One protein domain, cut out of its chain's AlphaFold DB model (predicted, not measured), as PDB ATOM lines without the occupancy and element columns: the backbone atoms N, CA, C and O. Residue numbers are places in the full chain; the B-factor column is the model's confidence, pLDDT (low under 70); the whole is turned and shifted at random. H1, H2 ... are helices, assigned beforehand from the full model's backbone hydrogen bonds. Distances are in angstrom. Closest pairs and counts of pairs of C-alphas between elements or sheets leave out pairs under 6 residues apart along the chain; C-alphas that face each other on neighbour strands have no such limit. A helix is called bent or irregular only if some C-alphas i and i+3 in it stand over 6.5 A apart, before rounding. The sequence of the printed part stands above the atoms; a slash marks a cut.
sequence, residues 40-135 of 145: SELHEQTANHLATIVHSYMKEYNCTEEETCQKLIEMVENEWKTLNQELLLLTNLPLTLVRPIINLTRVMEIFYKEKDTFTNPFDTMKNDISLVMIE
ATOM      1  N   SER A  40     -61.320 127.818 477.672       50.22
ATOM      2  CA  SER A  40     -61.398 126.413 478.092       50.22
ATOM      3  C   SER A  40     -62.381 125.578 477.269       50.22
ATOM      4  O   SER A  40     -62.042 124.457 476.902       50.22
ATOM      5  N   GLU A  41     -63.560 126.119 476.944       54.56
ATOM      6  CA  GLU A  41     -64.577 125.433 476.125       54.56
ATOM      7  C   GLU A  41     -64.065 125.247 474.681       54.56
ATOM      8  O   GLU A  41     -64.193 124.169 474.096       54.56
ATOM      9  N   LEU A  42     -63.350 126.251 474.156       53.50
ATOM     10  CA  LEU A  42     -62.666 126.184 472.861       53.50
ATOM     11  C   LEU A  42     -61.581 125.090 472.830       53.50
ATOM     12  O   LEU A  42     -61.401 124.416 471.811       53.50
ATOM     13  N   HIS A  43     -60.861 124.895 473.943       48.53
ATOM     14  CA  HIS A  43     -59.804 123.883 474.070       48.53
ATOM     15  C   HIS A  43     -60.373 122.454 474.129       48.53
ATOM     16  O   HIS A  43     -59.810 121.537 473.532       48.53
ATOM     17  N   GLU A  44     -61.512 122.255 474.802       44.75
ATOM     18  CA  GLU A  44     -62.216 120.964 474.823       44.75
ATOM     19  C   GLU A  44     -62.833 120.608 473.459       44.75
ATOM     20  O   GLU A  44     -62.726 119.458 473.026       44.75
ATOM     21  N   GLN A  45     -63.416 121.570 472.729       54.38
ATOM     22  CA  GLN A  45     -63.932 121.321 471.373       54.38
ATOM     23  C   GLN A  45     -62.819 120.985 470.371       54.38
ATOM     24  O   GLN A  45     -62.974 120.072 469.554       54.38
ATOM     25  N   THR A  46     -61.670 121.668 470.453       46.59
ATOM     26  CA  THR A  46     -60.507 121.368 469.596       46.59
ATOM     27  C   THR A  46     -59.868 120.014 469.909       46.59
ATOM     28  O   THR A  46     -59.378 119.357 468.988       46.59
ATOM     29  N   ALA A  47     -59.929 119.544 471.159       50.09
ATOM     30  CA  ALA A  47     -59.483 118.202 471.539       50.09
ATOM     31  C   ALA A  47     -60.393 117.075 470.998       50.09
ATOM     32  O   ALA A  47     -59.915 115.959 470.796       50.09
ATOM     33  N   ASN A  48     -61.670 117.367 470.709       50.34
ATOM     34  CA  ASN A  48     -62.676 116.405 470.233       50.34
ATOM     35  C   ASN A  48     -62.907 116.396 468.702       50.34
ATOM     36  O   ASN A  48     -63.801 115.699 468.226       50.34
ATOM     37  N   HIS A  49     -62.098 117.115 467.911       51.03
ATOM     38  CA  HIS A  49     -62.118 117.090 466.432       51.03
ATOM     39  C   HIS A  49     -63.444 117.474 465.735       51.03
ATOM     40  O   HIS A  49     -63.628 117.151 464.561       51.03
ATOM     41  N   LEU A  50     -64.353 118.204 466.384       55.91
ATOM     42  CA  LEU A  50     -65.516 118.787 465.704       55.91
ATOM     43  C   LEU A  50     -65.171 120.211 465.255       55.91
ATOM     44  O   LEU A  50     -65.307 121.167 466.011       55.91
ATOM     45  N   ALA A  51     -64.661 120.349 464.029       63.75
ATOM     46  CA  ALA A  51     -64.393 121.660 463.446       63.75
ATOM     47  C   ALA A  51     -65.721 122.373 463.148       63.75
ATOM     48  O   ALA A  51     -66.468 121.955 462.265       63.75
ATOM     49  N   THR A  52     -66.013 123.443 463.885       78.69
ATOM     50  CA  THR A  52     -67.173 124.303 463.623       78.69
ATOM     51  C   THR A  52     -66.939 125.157 462.374       78.69
ATOM     52  O   THR A  52     -65.794 125.374 461.947       78.69
ATOM     53  N   ILE A  53     -68.021 125.669 461.777       83.19
ATOM     54  CA  ILE A  53     -67.931 126.623 460.664       83.19
ATOM     55  C   ILE A  53     -67.151 127.880 461.072       83.19
ATOM     56  O   ILE A  53     -66.320 128.354 460.302       83.19
ATOM     57  N   VAL A  54     -67.317 128.334 462.321       85.00
ATOM     58  CA  VAL A  54     -66.572 129.460 462.900       85.00
ATOM     59  C   VAL A  54     -65.072 129.173 462.890       85.00
ATOM     60  O   VAL A  54     -64.296 129.942 462.331       85.00
ATOM     61  N   HIS A  55     -64.647 128.019 463.417       82.94
ATOM     62  CA  HIS A  55     -63.230 127.658 463.445       82.94
ATOM     63  C   HIS A  55     -62.633 127.530 462.038       82.94
ATOM     64  O   HIS A  55     -61.521 127.994 461.780       82.94
ATOM     65  N   SER A  56     -63.375 126.900 461.126       86.94
ATOM     66  CA  SER A  56     -62.927 126.695 459.747       86.94
ATOM     67  C   SER A  56     -62.754 128.031 459.023       86.94
ATOM     68  O   SER A  56     -61.720 128.253 458.396       86.94
ATOM     69  N   TYR A  57     -63.709 128.947 459.193       86.31
ATOM     70  CA  TYR A  57     -63.675 130.285 458.610       86.31
ATOM     71  C   TYR A  57     -62.541 131.138 459.203       86.31
ATOM     72  O   TYR A  57     -61.752 131.719 458.458       86.31
ATOM     73  N   MET A  58     -62.373 131.142 460.530       89.00
ATOM     74  CA  MET A  58     -61.253 131.830 461.188       89.00
ATOM     75  C   MET A  58     -59.900 131.331 460.679       89.00
ATOM     76  O   MET A  58     -59.003 132.127 460.412       89.00
ATOM     77  N   LYS A  59     -59.746 130.012 460.520       88.81
ATOM     78  CA  LYS A  59     -58.508 129.399 460.027       88.81
ATOM     79  C   LYS A  59     -58.218 129.756 458.568       88.81
ATOM     80  O   LYS A  59     -57.056 129.921 458.209       88.81
ATOM     81  N   GLU A  60     -59.247 129.836 457.732       90.88
ATOM     82  CA  GLU A  60     -59.110 130.152 456.309       90.88
ATOM     83  C   GLU A  60     -58.810 131.639 456.078       90.88
ATOM     84  O   GLU A  60     -57.913 131.978 455.306       90.88
ATOM     85  N   TYR A  61     -59.506 132.520 456.798       90.12
ATOM     86  CA  TYR A  61     -59.475 133.965 456.563       90.12
ATOM     87  C   TYR A  61     -58.665 134.759 457.601       90.12
ATOM     88  O   TYR A  61     -58.546 135.973 457.470       90.12
ATOM     89  N   ASN A  62     -58.073 134.097 458.603       91.00
ATOM     90  CA  ASN A  62     -57.301 134.710 459.698       91.00
ATOM     91  C   ASN A  62     -58.036 135.873 460.392       91.00
ATOM     92  O   ASN A  62     -57.435 136.902 460.702       91.00
ATOM     93  N   CYS A  63     -59.336 135.709 460.622       89.25
ATOM     94  CA  CYS A  63     -60.188 136.687 461.295       89.25
ATOM     95  C   CYS A  63     -60.460 136.290 462.750       89.25
ATOM     96  O   CYS A  63     -60.204 135.160 463.175       89.25
ATOM     97  N   THR A  64     -60.959 137.248 463.528       88.94
ATOM     98  CA  THR A  64     -61.406 136.999 464.900       88.94
ATOM     99  C   THR A  64     -62.729 136.228 464.922       88.94
ATOM    100  O   THR A  64     -63.454 136.154 463.927       88.94
ATOM    101  N   GLU A  65     -63.054 135.641 466.074       84.50
ATOM    102  CA  GLU A  65     -64.321 134.931 466.285       84.50
ATOM    103  C   GLU A  65     -65.524 135.866 466.098       84.50
ATOM    104  O   GLU A  65     -66.474 135.512 465.407       84.50
ATOM    105  N   GLU A  66     -65.452 137.090 466.628       84.69
ATOM    106  CA  GLU A  66     -66.519 138.092 466.512       84.69
ATOM    107  C   GLU A  66     -66.779 138.487 465.050       84.69
ATOM    108  O   GLU A  66     -67.922 138.440 464.592       84.69
ATOM    109  N   GLU A  67     -65.723 138.795 464.289       86.44
ATOM    110  CA  GLU A  67     -65.826 139.108 462.856       86.44
ATOM    111  C   GLU A  67     -66.394 137.926 462.059       86.44
ATOM    112  O   GLU A  67     -67.208 138.110 461.153       86.44
ATOM    113  N   THR A  68     -65.991 136.704 462.416       86.75
ATOM    114  CA  THR A  68     -66.491 135.477 461.789       86.75
ATOM    115  C   THR A  68     -67.982 135.299 462.044       86.75
ATOM    116  O   THR A  68     -68.746 135.116 461.098       86.75
ATOM    117  N   CYS A  69     -68.418 135.393 463.300       83.88
ATOM    118  CA  CYS A  69     -69.825 135.266 463.671       83.88
ATOM    119  C   CYS A  69     -70.678 136.336 462.984       83.88
ATOM    120  O   CYS A  69     -71.709 136.011 462.394       83.88
ATOM    121  N   GLN A  70     -70.221 137.592 462.974       85.50
ATOM    122  CA  GLN A  70     -70.914 138.669 462.269       85.50
ATOM    123  C   GLN A  70     -71.048 138.365 460.772       85.50
ATOM    124  O   GLN A  70     -72.120 138.565 460.196       85.50
ATOM    125  N   LYS A  71     -69.987 137.845 460.140       88.38
ATOM    126  CA  LYS A  71     -70.013 137.532 458.712       88.38
ATOM    127  C   LYS A  71     -70.935 136.362 458.378       88.38
ATOM    128  O   LYS A  71     -71.656 136.425 457.386       88.38
ATOM    129  N   LEU A  72     -70.941 135.321 459.204       86.75
ATOM    130  CA  LEU A  72     -71.831 134.173 459.036       86.75
ATOM    131  C   LEU A  72     -73.304 134.576 459.193       86.75
ATOM    132  O   LEU A  72     -74.131 134.163 458.384       86.75
ATOM    133  N   ILE A  73     -73.624 135.442 460.159       84.06
ATOM    134  CA  ILE A  73     -74.976 136.001 460.314       84.06
ATOM    135  C   ILE A  73     -75.377 136.790 459.061       84.06
ATOM    136  O   ILE A  73     -76.454 136.564 458.512       84.06
ATOM    137  N   GLU A  74     -74.499 137.660 458.551       86.19
ATOM    138  CA  GLU A  74     -74.754 138.414 457.316       86.19
ATOM    139  C   GLU A  74     -75.018 137.482 456.118       86.19
ATOM    140  O   GLU A  74     -75.907 137.739 455.301       86.19
ATOM    141  N   MET A  75     -74.268 136.379 456.009       88.69
ATOM    142  CA  MET A  75     -74.480 135.368 454.971       88.69
ATOM    143  C   MET A  75     -75.859 134.716 455.096       88.69
ATOM    144  O   MET A  75     -76.587 134.670 454.109       88.69
ATOM    145  N   VAL A  76     -76.253 134.283 456.298       84.69
ATOM    146  CA  VAL A  76     -77.581 133.699 456.548       84.69
ATOM    147  C   VAL A  76     -78.699 134.686 456.197       84.69
ATOM    148  O   VAL A  76     -79.652 134.321 455.508       84.69
ATOM    149  N   GLU A  77     -78.577 135.955 456.595       83.94
ATOM    150  CA  GLU A  77     -79.563 136.991 456.263       83.94
ATOM    151  C   GLU A  77     -79.686 137.230 454.753       83.94
ATOM    152  O   GLU A  77     -80.783 137.465 454.234       83.94
ATOM    153  N   ASN A  78     -78.566 137.192 454.031       83.06
ATOM    154  CA  ASN A  78     -78.561 137.342 452.581       83.06
ATOM    155  C   ASN A  78     -79.182 136.125 451.887       83.06
ATOM    156  O   ASN A  78     -80.034 136.307 451.015       83.06
ATOM    157  N   GLU A  79     -78.863 134.907 452.325       86.62
ATOM    158  CA  GLU A  79     -79.501 133.690 451.815       86.62
ATOM    159  C   GLU A  79     -81.008 133.667 452.106       86.62
ATOM    160  O   GLU A  79     -81.804 133.251 451.262       86.62
ATOM    161  N   TRP A  80     -81.446 134.216 453.244       84.75
ATOM    162  CA  TRP A  80     -82.871 134.378 453.535       84.75
ATOM    163  C   TRP A  80     -83.573 135.306 452.534       84.75
ATOM    164  O   TRP A  80     -84.699 135.031 452.101       84.75
ATOM    165  N   LYS A  81     -82.929 136.405 452.122       84.62
ATOM    166  CA  LYS A  81     -83.463 137.303 451.079       84.62
ATOM    167  C   LYS A  81     -83.542 136.587 449.730       84.62
ATOM    168  O   LYS A  81     -84.582 136.677 449.079       84.62
ATOM    169  N   THR A  82     -82.497 135.849 449.351       88.00
ATOM    170  CA  THR A  82     -82.461 135.043 448.121       88.00
ATOM    171  C   THR A  82     -83.590 134.015 448.107       88.00
ATOM    172  O   THR A  82     -84.386 133.992 447.172       88.00
ATOM    173  N   LEU A  83     -83.753 133.232 449.179       85.50
ATOM    174  CA  LEU A  83     -84.816 132.231 449.296       85.50
ATOM    175  C   LEU A  83     -86.216 132.849 449.167       85.50
ATOM    176  O   LEU A  83     -87.083 132.287 448.498       85.50
ATOM    177  N   ASN A  84     -86.443 134.020 449.770       85.69
ATOM    178  CA  ASN A  84     -87.716 134.730 449.640       85.69
ATOM    179  C   ASN A  84     -87.968 135.231 448.208       85.69
ATOM    180  O   ASN A  84     -89.107 135.182 447.748       85.69
ATOM    181  N   GLN A  85     -86.935 135.693 447.498       86.19
ATOM    182  CA  GLN A  85     -87.052 136.092 446.093       86.19
ATOM    183  C   GLN A  85     -87.357 134.892 445.195       86.19
ATOM    184  O   GLN A  85     -88.312 134.943 444.422       86.19
ATOM    185  N   GLU A  86     -86.610 133.799 445.343       85.94
ATOM    186  CA  GLU A  86     -86.830 132.560 444.592       85.94
ATOM    187  C   GLU A  86     -88.248 132.030 444.812       85.94
ATOM    188  O   GLU A  86     -88.950 131.691 443.862       85.94
ATOM    189  N   LEU A  87     -88.747 132.063 446.050       82.88
ATOM    190  CA  LEU A  87     -90.118 131.662 446.351       82.88
ATOM    191  C   LEU A  87     -91.174 132.462 445.567       82.88
ATOM    192  O   LEU A  87     -92.182 131.894 445.146       82.88
ATOM    193  N   LEU A  88     -90.953 133.759 445.334       84.69
ATOM    194  CA  LEU A  88     -91.854 134.572 444.508       84.69
ATOM    195  C   LEU A  88     -91.828 134.152 443.031       84.69
ATOM    196  O   LEU A  88     -92.811 134.362 442.323       84.69
ATOM    197  N   LEU A  89     -90.732 133.551 442.565       86.31
ATOM    198  CA  LEU A  89     -90.564 133.075 441.192       86.31
ATOM    199  C   LEU A  89     -91.106 131.652 440.991       86.31
ATOM    200  O   LEU A  89     -91.538 131.308 439.890       86.31
ATOM    201  N   LEU A  90     -91.178 130.840 442.052       83.25
ATOM    202  CA  LEU A  90     -91.656 129.449 442.026       83.25
ATOM    203  C   LEU A  90     -93.184 129.289 441.857       83.25
ATOM    204  O   LEU A  90     -93.748 128.253 442.210       83.25
ATOM    205  N   THR A  91     -93.869 130.267 441.257       77.56
ATOM    206  CA  THR A  91     -95.332 130.257 441.029       77.56
ATOM    207  C   THR A  91     -95.822 129.086 440.174       77.56
ATOM    208  O   THR A  91     -96.979 128.686 440.285       77.56
ATOM    209  N   ASN A  92     -94.941 128.506 439.355       84.44
ATOM    210  CA  ASN A  92     -95.251 127.373 438.483       84.44
ATOM    211  C   ASN A  92     -95.064 126.001 439.156       84.44
ATOM    212  O   ASN A  92     -95.421 124.983 438.562       84.44
ATOM    213  N   LEU A  93     -94.491 125.941 440.365       86.50
ATOM    214  CA  LEU A  93     -94.321 124.685 441.092       86.50
ATOM    215  C   LEU A  93     -95.517 124.400 442.011       86.50
ATOM    216  O   LEU A  93     -96.063 125.314 442.634       86.50
ATOM    217  N   PRO A  94     -95.903 123.122 442.183       90.38
ATOM    218  CA  PRO A  94     -96.881 122.746 443.192       90.38
ATOM    219  C   PRO A  94     -96.422 123.167 444.593       90.38
ATOM    220  O   PRO A  94     -95.341 122.789 445.051       90.38
ATOM    221  N   LEU A  95     -97.290 123.872 445.324       86.62
ATOM    222  CA  LEU A  95     -97.021 124.283 446.708       86.62
ATOM    223  C   LEU A  95     -96.701 123.098 447.630       86.62
ATOM    224  O   LEU A  95     -96.012 123.271 448.629       86.62
ATOM    225  N   THR A  96     -97.171 121.895 447.304       89.19
ATOM    226  CA  THR A  96     -96.865 120.665 448.046       89.19
ATOM    227  C   THR A  96     -95.380 120.306 448.033       89.19
ATOM    228  O   THR A  96     -94.915 119.704 448.994       89.19
ATOM    229  N   LEU A  97     -94.632 120.691 446.993       88.06
ATOM    230  CA  LEU A  97     -93.182 120.483 446.904       88.06
ATOM    231  C   LEU A  97     -92.402 121.621 447.564       88.06
ATOM    232  O   LEU A  97     -91.392 121.393 448.222       88.06
ATOM    233  N   VAL A  98     -92.894 122.847 447.412       88.62
ATOM    234  CA  VAL A  98     -92.207 124.063 447.866       88.62
ATOM    235  C   VAL A  98     -92.359 124.273 449.380       88.62
ATOM    236  O   VAL A  98     -91.422 124.674 450.070       88.62
ATOM    237  N   ARG A  99     -93.535 123.963 449.935       88.00
ATOM    238  CA  ARG A  99     -93.874 124.242 451.337       88.00
ATOM    239  C   ARG A  99     -93.033 123.469 452.363       88.00
ATOM    240  O   ARG A  99     -92.652 124.099 453.348       88.00
ATOM    241  N   PRO A 100     -92.698 122.176 452.177       90.94
ATOM    242  CA  PRO A 100     -91.795 121.470 453.085       90.94
ATOM    243  C   PRO A 100     -90.416 122.127 453.198       90.94
ATOM    244  O   PRO A 100     -89.907 122.250 454.306       90.94
ATOM    245  N   ILE A 101     -89.855 122.604 452.080       87.75
ATOM    246  CA  ILE A 101     -88.530 123.243 452.041       87.75
ATOM    247  C   ILE A 101     -88.548 124.525 452.874       87.75
ATOM    248  O   ILE A 101     -87.752 124.678 453.794       87.75
ATOM    249  N   ILE A 102     -89.519 125.405 452.626       86.75
ATOM    250  CA  ILE A 102     -89.646 126.670 453.366       86.75
ATOM    251  C   ILE A 102     -89.912 126.422 454.848       86.75
ATOM    252  O   ILE A 102     -89.378 127.120 455.707       86.75
ATOM    253  N   ASN A 103     -90.782 125.459 455.157       89.81
ATOM    254  CA  ASN A 103     -91.099 125.137 456.540       89.81
ATOM    255  C   ASN A 103     -89.858 124.629 457.277       89.81
ATOM    256  O   ASN A 103     -89.667 125.007 458.426       89.81
ATOM    257  N   LEU A 104     -89.002 123.841 456.618       89.44
ATOM    258  CA  LEU A 104     -87.742 123.394 457.203       89.44
ATOM    259  C   LEU A 104     -86.818 124.579 457.506       89.44
ATOM    260  O   LEU A 104     -86.336 124.686 458.630       89.44
ATOM    261  N   THR A 105     -86.633 125.511 456.565       86.69
ATOM    262  CA  THR A 105     -85.787 126.694 456.800       86.69
ATOM    263  C   THR A 105     -86.333 127.573 457.931       86.69
ATOM    264  O   THR A 105     -85.575 128.045 458.771       86.69
ATOM    265  N   ARG A 106     -87.659 127.747 458.017       86.81
ATOM    266  CA  ARG A 106     -88.310 128.490 459.115       86.81
ATOM    267  C   ARG A 106     -88.127 127.826 460.475       86.81
ATOM    268  O   ARG A 106     -88.004 128.524 461.473       86.81
ATOM    269  N   VAL A 107     -88.149 126.499 460.524       85.75
ATOM    270  CA  VAL A 107     -87.934 125.760 461.771       85.75
ATOM    271  C   VAL A 107     -86.505 125.958 462.279       85.75
ATOM    272  O   VAL A 107     -86.334 126.133 463.479       85.75
ATOM    273  N   MET A 108     -85.506 126.031 461.392       85.19
ATOM    274  CA  MET A 108     -84.124 126.324 461.803       85.19
ATOM    275  C   MET A 108     -83.993 127.699 462.468       85.19
ATOM    276  O   MET A 108     -83.347 127.807 463.505       85.19
ATOM    277  N   GLU A 109     -84.670 128.725 461.942       82.56
ATOM    278  CA  GLU A 109     -84.739 130.045 462.588       82.56
ATOM    279  C   GLU A 109     -85.354 129.940 463.995       82.56
ATOM    280  O   GLU A 109     -84.799 130.457 464.958       82.56
ATOM    281  N   ILE A 110     -86.470 129.220 464.155       79.88
ATOM    282  CA  ILE A 110     -87.101 129.029 465.477       79.88
ATOM    283  C   ILE A 110     -86.139 128.330 466.445       79.88
ATOM    284  O   ILE A 110     -86.080 128.686 467.620       79.88
ATOM    285  N   PHE A 111     -85.392 127.342 465.955       81.69
ATOM    286  CA  PHE A 111     -84.506 126.537 466.783       81.69
ATOM    287  C   PHE A 111     -83.267 127.300 467.244       81.69
ATOM    288  O   PHE A 111     -82.867 127.104 468.392       81.69
ATOM    289  N   TYR A 112     -82.697 128.157 466.389       78.12
ATOM    290  CA  TYR A 112     -81.322 128.643 466.549       78.12
ATOM    291  C   TYR A 112     -81.138 130.164 466.491       78.12
ATOM    292  O   TYR A 112     -80.008 130.627 466.627       78.12
ATOM    293  N   LYS A 113     -82.200 130.964 466.326       74.00
ATOM    294  CA  LYS A 113     -82.081 132.427 466.170       74.00
ATOM    295  C   LYS A 113     -81.249 133.114 467.257       74.00
ATOM    296  O   LYS A 113     -80.420 133.962 466.952       74.00
ATOM    297  N   GLU A 114     -81.495 132.784 468.523       70.00
ATOM    298  CA  GLU A 114     -80.811 133.426 469.660       70.00
ATOM    299  C   GLU A 114     -79.979 132.438 470.483       70.00
ATOM    300  O   GLU A 114     -78.942 132.801 471.033       70.00
ATOM    301  N   LYS A 115     -80.436 131.189 470.585       72.06
ATOM    302  CA  LYS A 115     -79.819 130.119 471.372       72.06
ATOM    303  C   LYS A 115     -80.260 128.766 470.833       72.06
ATOM    304  O   LYS A 115     -81.290 128.697 470.168       72.06
ATOM    305  N   ASP A 116     -79.529 127.704 471.162       77.25
ATOM    306  CA  ASP A 116     -79.938 126.335 470.839       77.25
ATOM    307  C   ASP A 116     -81.141 125.918 471.694       77.25
ATOM    308  O   ASP A 116     -80.997 125.438 472.817       77.25
ATOM    309  N   THR A 117     -82.345 126.100 471.154       78.31
ATOM    310  CA  THR A 117     -83.592 125.668 471.803       78.31
ATOM    311  C   THR A 117     -83.968 124.226 471.468       78.31
ATOM    312  O   THR A 117     -84.901 123.680 472.059       78.31
ATOM    313  N   PHE A 118     -83.263 123.599 470.521       79.00
ATOM    314  CA  PHE A 118     -83.550 122.242 470.078       79.00
ATOM    315  C   PHE A 118     -82.951 121.210 471.033       79.00
ATOM    316  O   PHE A 118     -83.650 120.299 471.481       79.00
ATOM    317  N   THR A 119     -81.673 121.370 471.382       77.62
ATOM    318  CA  THR A 119     -80.973 120.443 472.284       77.62
ATOM    319  C   THR A 119     -81.135 120.833 473.751       77.62
ATOM    320  O   THR A 119     -80.943 119.990 474.628       77.62
ATOM    321  N   ASN A 120     -81.520 122.083 474.043       73.94
ATOM    322  CA  ASN A 120     -81.731 122.564 475.405       73.94
ATOM    323  C   ASN A 120     -83.220 122.506 475.821       73.94
ATOM    324  O   ASN A 120     -83.998 123.414 475.517       73.94
ATOM    325  N   PRO A 121     -83.648 121.478 476.578       61.50
ATOM    326  CA  PRO A 121     -85.061 121.231 476.878       61.50
ATOM    327  C   PRO A 121     -85.681 122.215 477.885       61.50
ATOM    328  O   PRO A 121     -86.889 122.152 478.131       61.50
ATOM    329  N   PHE A 122     -84.875 123.079 478.511       62.16
ATOM    330  CA  PHE A 122     -85.338 124.063 479.498       62.16
ATOM    331  C   PHE A 122     -85.753 125.404 478.877       62.16
ATOM    332  O   PHE A 122     -86.218 126.287 479.597       62.16
ATOM    333  N   ASP A 123     -85.613 125.544 477.558       68.56
ATOM    334  CA  ASP A 123     -85.928 126.765 476.825       68.56
ATOM    335  C   ASP A 123     -87.360 126.787 476.246       68.56
ATOM    336  O   ASP A 123     -88.233 125.990 476.597       68.56
ATOM    337  N   THR A 124     -87.628 127.771 475.382       76.69
ATOM    338  CA  THR A 124     -88.940 128.126 474.815       76.69
ATOM    339  C   THR A 124     -89.617 126.990 474.048       76.69
ATOM    340  O   THR A 124     -90.841 126.890 474.091       76.69
ATOM    341  N   MET A 125     -88.843 126.070 473.460       83.12
ATOM    342  CA  MET A 125     -89.342 124.963 472.634       83.12
ATOM    343  C   MET A 125     -90.406 124.109 473.332       83.12
ATOM    344  O   MET A 125     -91.410 123.730 472.733       83.12
ATOM    345  N   LYS A 126     -90.222 123.820 474.626       83.19
ATOM    346  CA  LYS A 126     -91.189 123.021 475.388       83.19
ATOM    347  C   LYS A 126     -92.543 123.729 475.511       83.19
ATOM    348  O   LYS A 126     -93.582 123.075 475.420       83.19
ATOM    349  N   ASN A 127     -92.526 125.046 475.706       84.75
ATOM    350  CA  ASN A 127     -93.742 125.853 475.790       84.75
ATOM    351  C   ASN A 127     -94.411 125.965 474.417       84.75
ATOM    352  O   ASN A 127     -95.623 125.789 474.326       84.75
ATOM    353  N   ASP A 128     -93.629 126.164 473.355       85.56
ATOM    354  CA  ASP A 128     -94.142 126.241 471.984       85.56
ATOM    355  C   ASP A 128     -94.823 124.927 471.569       85.56
ATOM    356  O   ASP A 128     -95.932 124.937 471.034       85.56
ATOM    357  N   ILE A 129     -94.221 123.777 471.897       87.19
ATOM    358  CA  ILE A 129     -94.832 122.458 471.676       87.19
ATOM    359  C   ILE A 129     -96.123 122.313 472.486       87.19
ATOM    360  O   ILE A 129     -97.114 121.813 471.951       87.19
ATOM    361  N   SER A 130     -96.136 122.750 473.751       89.44
ATOM    362  CA  SER A 130     -97.344 122.703 474.584       89.44
ATOM    363  C   SER A 130     -98.485 123.479 473.931       89.44
ATOM    364  O   SER A 130     -99.544 122.908 473.680       89.44
ATOM    365  N   LEU A 131     -98.240 124.733 473.548       89.06
ATOM    366  CA  LEU A 131     -99.238 125.620 472.947       89.06
ATOM    367  C   LEU A 131     -99.763 125.122 471.593       89.06
ATOM    368  O   LEU A 131    -100.928 125.339 471.269       89.06
ATOM    369  N   VAL A 132     -98.911 124.484 470.785       88.88
ATOM    370  CA  VAL A 132     -99.256 124.080 469.410       88.88
ATOM    371  C   VAL A 132     -99.844 122.667 469.340       88.88
ATOM    372  O   VAL A 132    -100.711 122.412 468.504       88.88
ATOM    373  N   MET A 133     -99.367 121.737 470.176       88.81
ATOM    374  CA  MET A 133     -99.644 120.299 470.035       88.81
ATOM    375  C   MET A 133    -100.412 119.686 471.211       88.81
ATOM    376  O   MET A 133    -100.991 118.611 471.048       88.81
ATOM    377  N   ILE A 134    -100.396 120.315 472.391       90.75
ATOM    378  CA  ILE A 134    -100.995 119.757 473.616       90.75
ATOM    379  C   ILE A 134    -102.232 120.553 474.024       90.75
ATOM    380  O   ILE A 134    -103.290 119.981 474.289       90.75
ATOM    381  N   GLU A 135    -102.098 121.873 474.096       88.75
ATOM    382  CA  GLU A 135    -103.127 122.760 474.605       88.75
ATOM    383  C   GLU A 135    -104.219 122.978 473.552       88.75
ATOM    384  O   GLU A 135    -103.945 123.393 472.424       88.75
TER     385      GLU A 135
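AT A GLANCE: This is residues 40 to 135 of the 145 residues of an uncharacterized protein of Vanilla planifolia (UniProt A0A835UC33). The printed part is an open zigzag of helices: the long H3 runs one way, H4 folds back beside it at a shallow tilt, and H5 turns back again past the far end of H4. H2 packs crosswise on the first residues of H3, and H1 sits away from the other helices beyond H2. The 96 printed residues hold five named helices, in the order H1, H2, H3, H4, H5, and no named strand; the class is all helix. The whole is loose, with a radius of gyration of the C-alphas of 17.6 A, and only just flat, spanning 47 by 37 by 20 A.

HOW THE PARTS SIT: H1, residues 40 to 47, touches no helix and is apart from H2, residues 53 to 61, which follows it over a tight link of 5 residues. H2 touches H3, residues 65 to 92, with 7 pairs of C-alphas within 8 A; the closest are those of Val 54 and Thr 68, 6.1 A apart. H3 touches H2 with residues 65 to 69 alone, and the lines of the two helices are only just about perpendicular, at 71 degrees. H4, residues 95 to 112, is close to H3 but not clearly touching: the closest C-alphas, those of Leu 90 and Val 98, are 8.0 A apart. These two run opposite ways at a shallow tilt of 19 degrees. H5, residues 124 to 134, is close to H4 but not clearly touching, with the C-alphas of Phe 111 and Met 125 closest at 7.8 A. H4 and H5 run opposite ways at a steep tilt of 41 degrees. H3 and H5 are apart. In H1, H2 and H5 every O i to N i+4 pair is within hydrogen-bond range; in H3 it is 22 of 24 and in H4 12 of 14.

IN THESE COORDINATES: H1 begins at C-alpha 40, (-61.398, 126.413, 478.092), and is 10.7 A long from first to last C-alpha; H2 is 11.9 A long. H3, the longest helix, runs 42.3 A to C-alpha 92 at (-95.251, 127.373, 438.483). It is irregular: C-alphas 89 and 92 are 7.9 A apart. H4 is 25.7 A long and H5 14.7 A, ending at C-alpha 134, (-100.995, 119.757, 473.616).

THE WHOLE: The two C-alphas farthest apart are those of Ser 40 and Asn 92, at 52.1 A. The printed part has no cut. The link from H4 to H5, 11 residues, is long; the links H1 to H2, H2 to H3 and H3 to H4 are tight. Residues 47 to 52, 74 to 79, 91 to 97 and 129 to 134 stand free. The mean pLDDT of the printed part is 80.2, with residues 40 to 51 and 121 to 123 under 70.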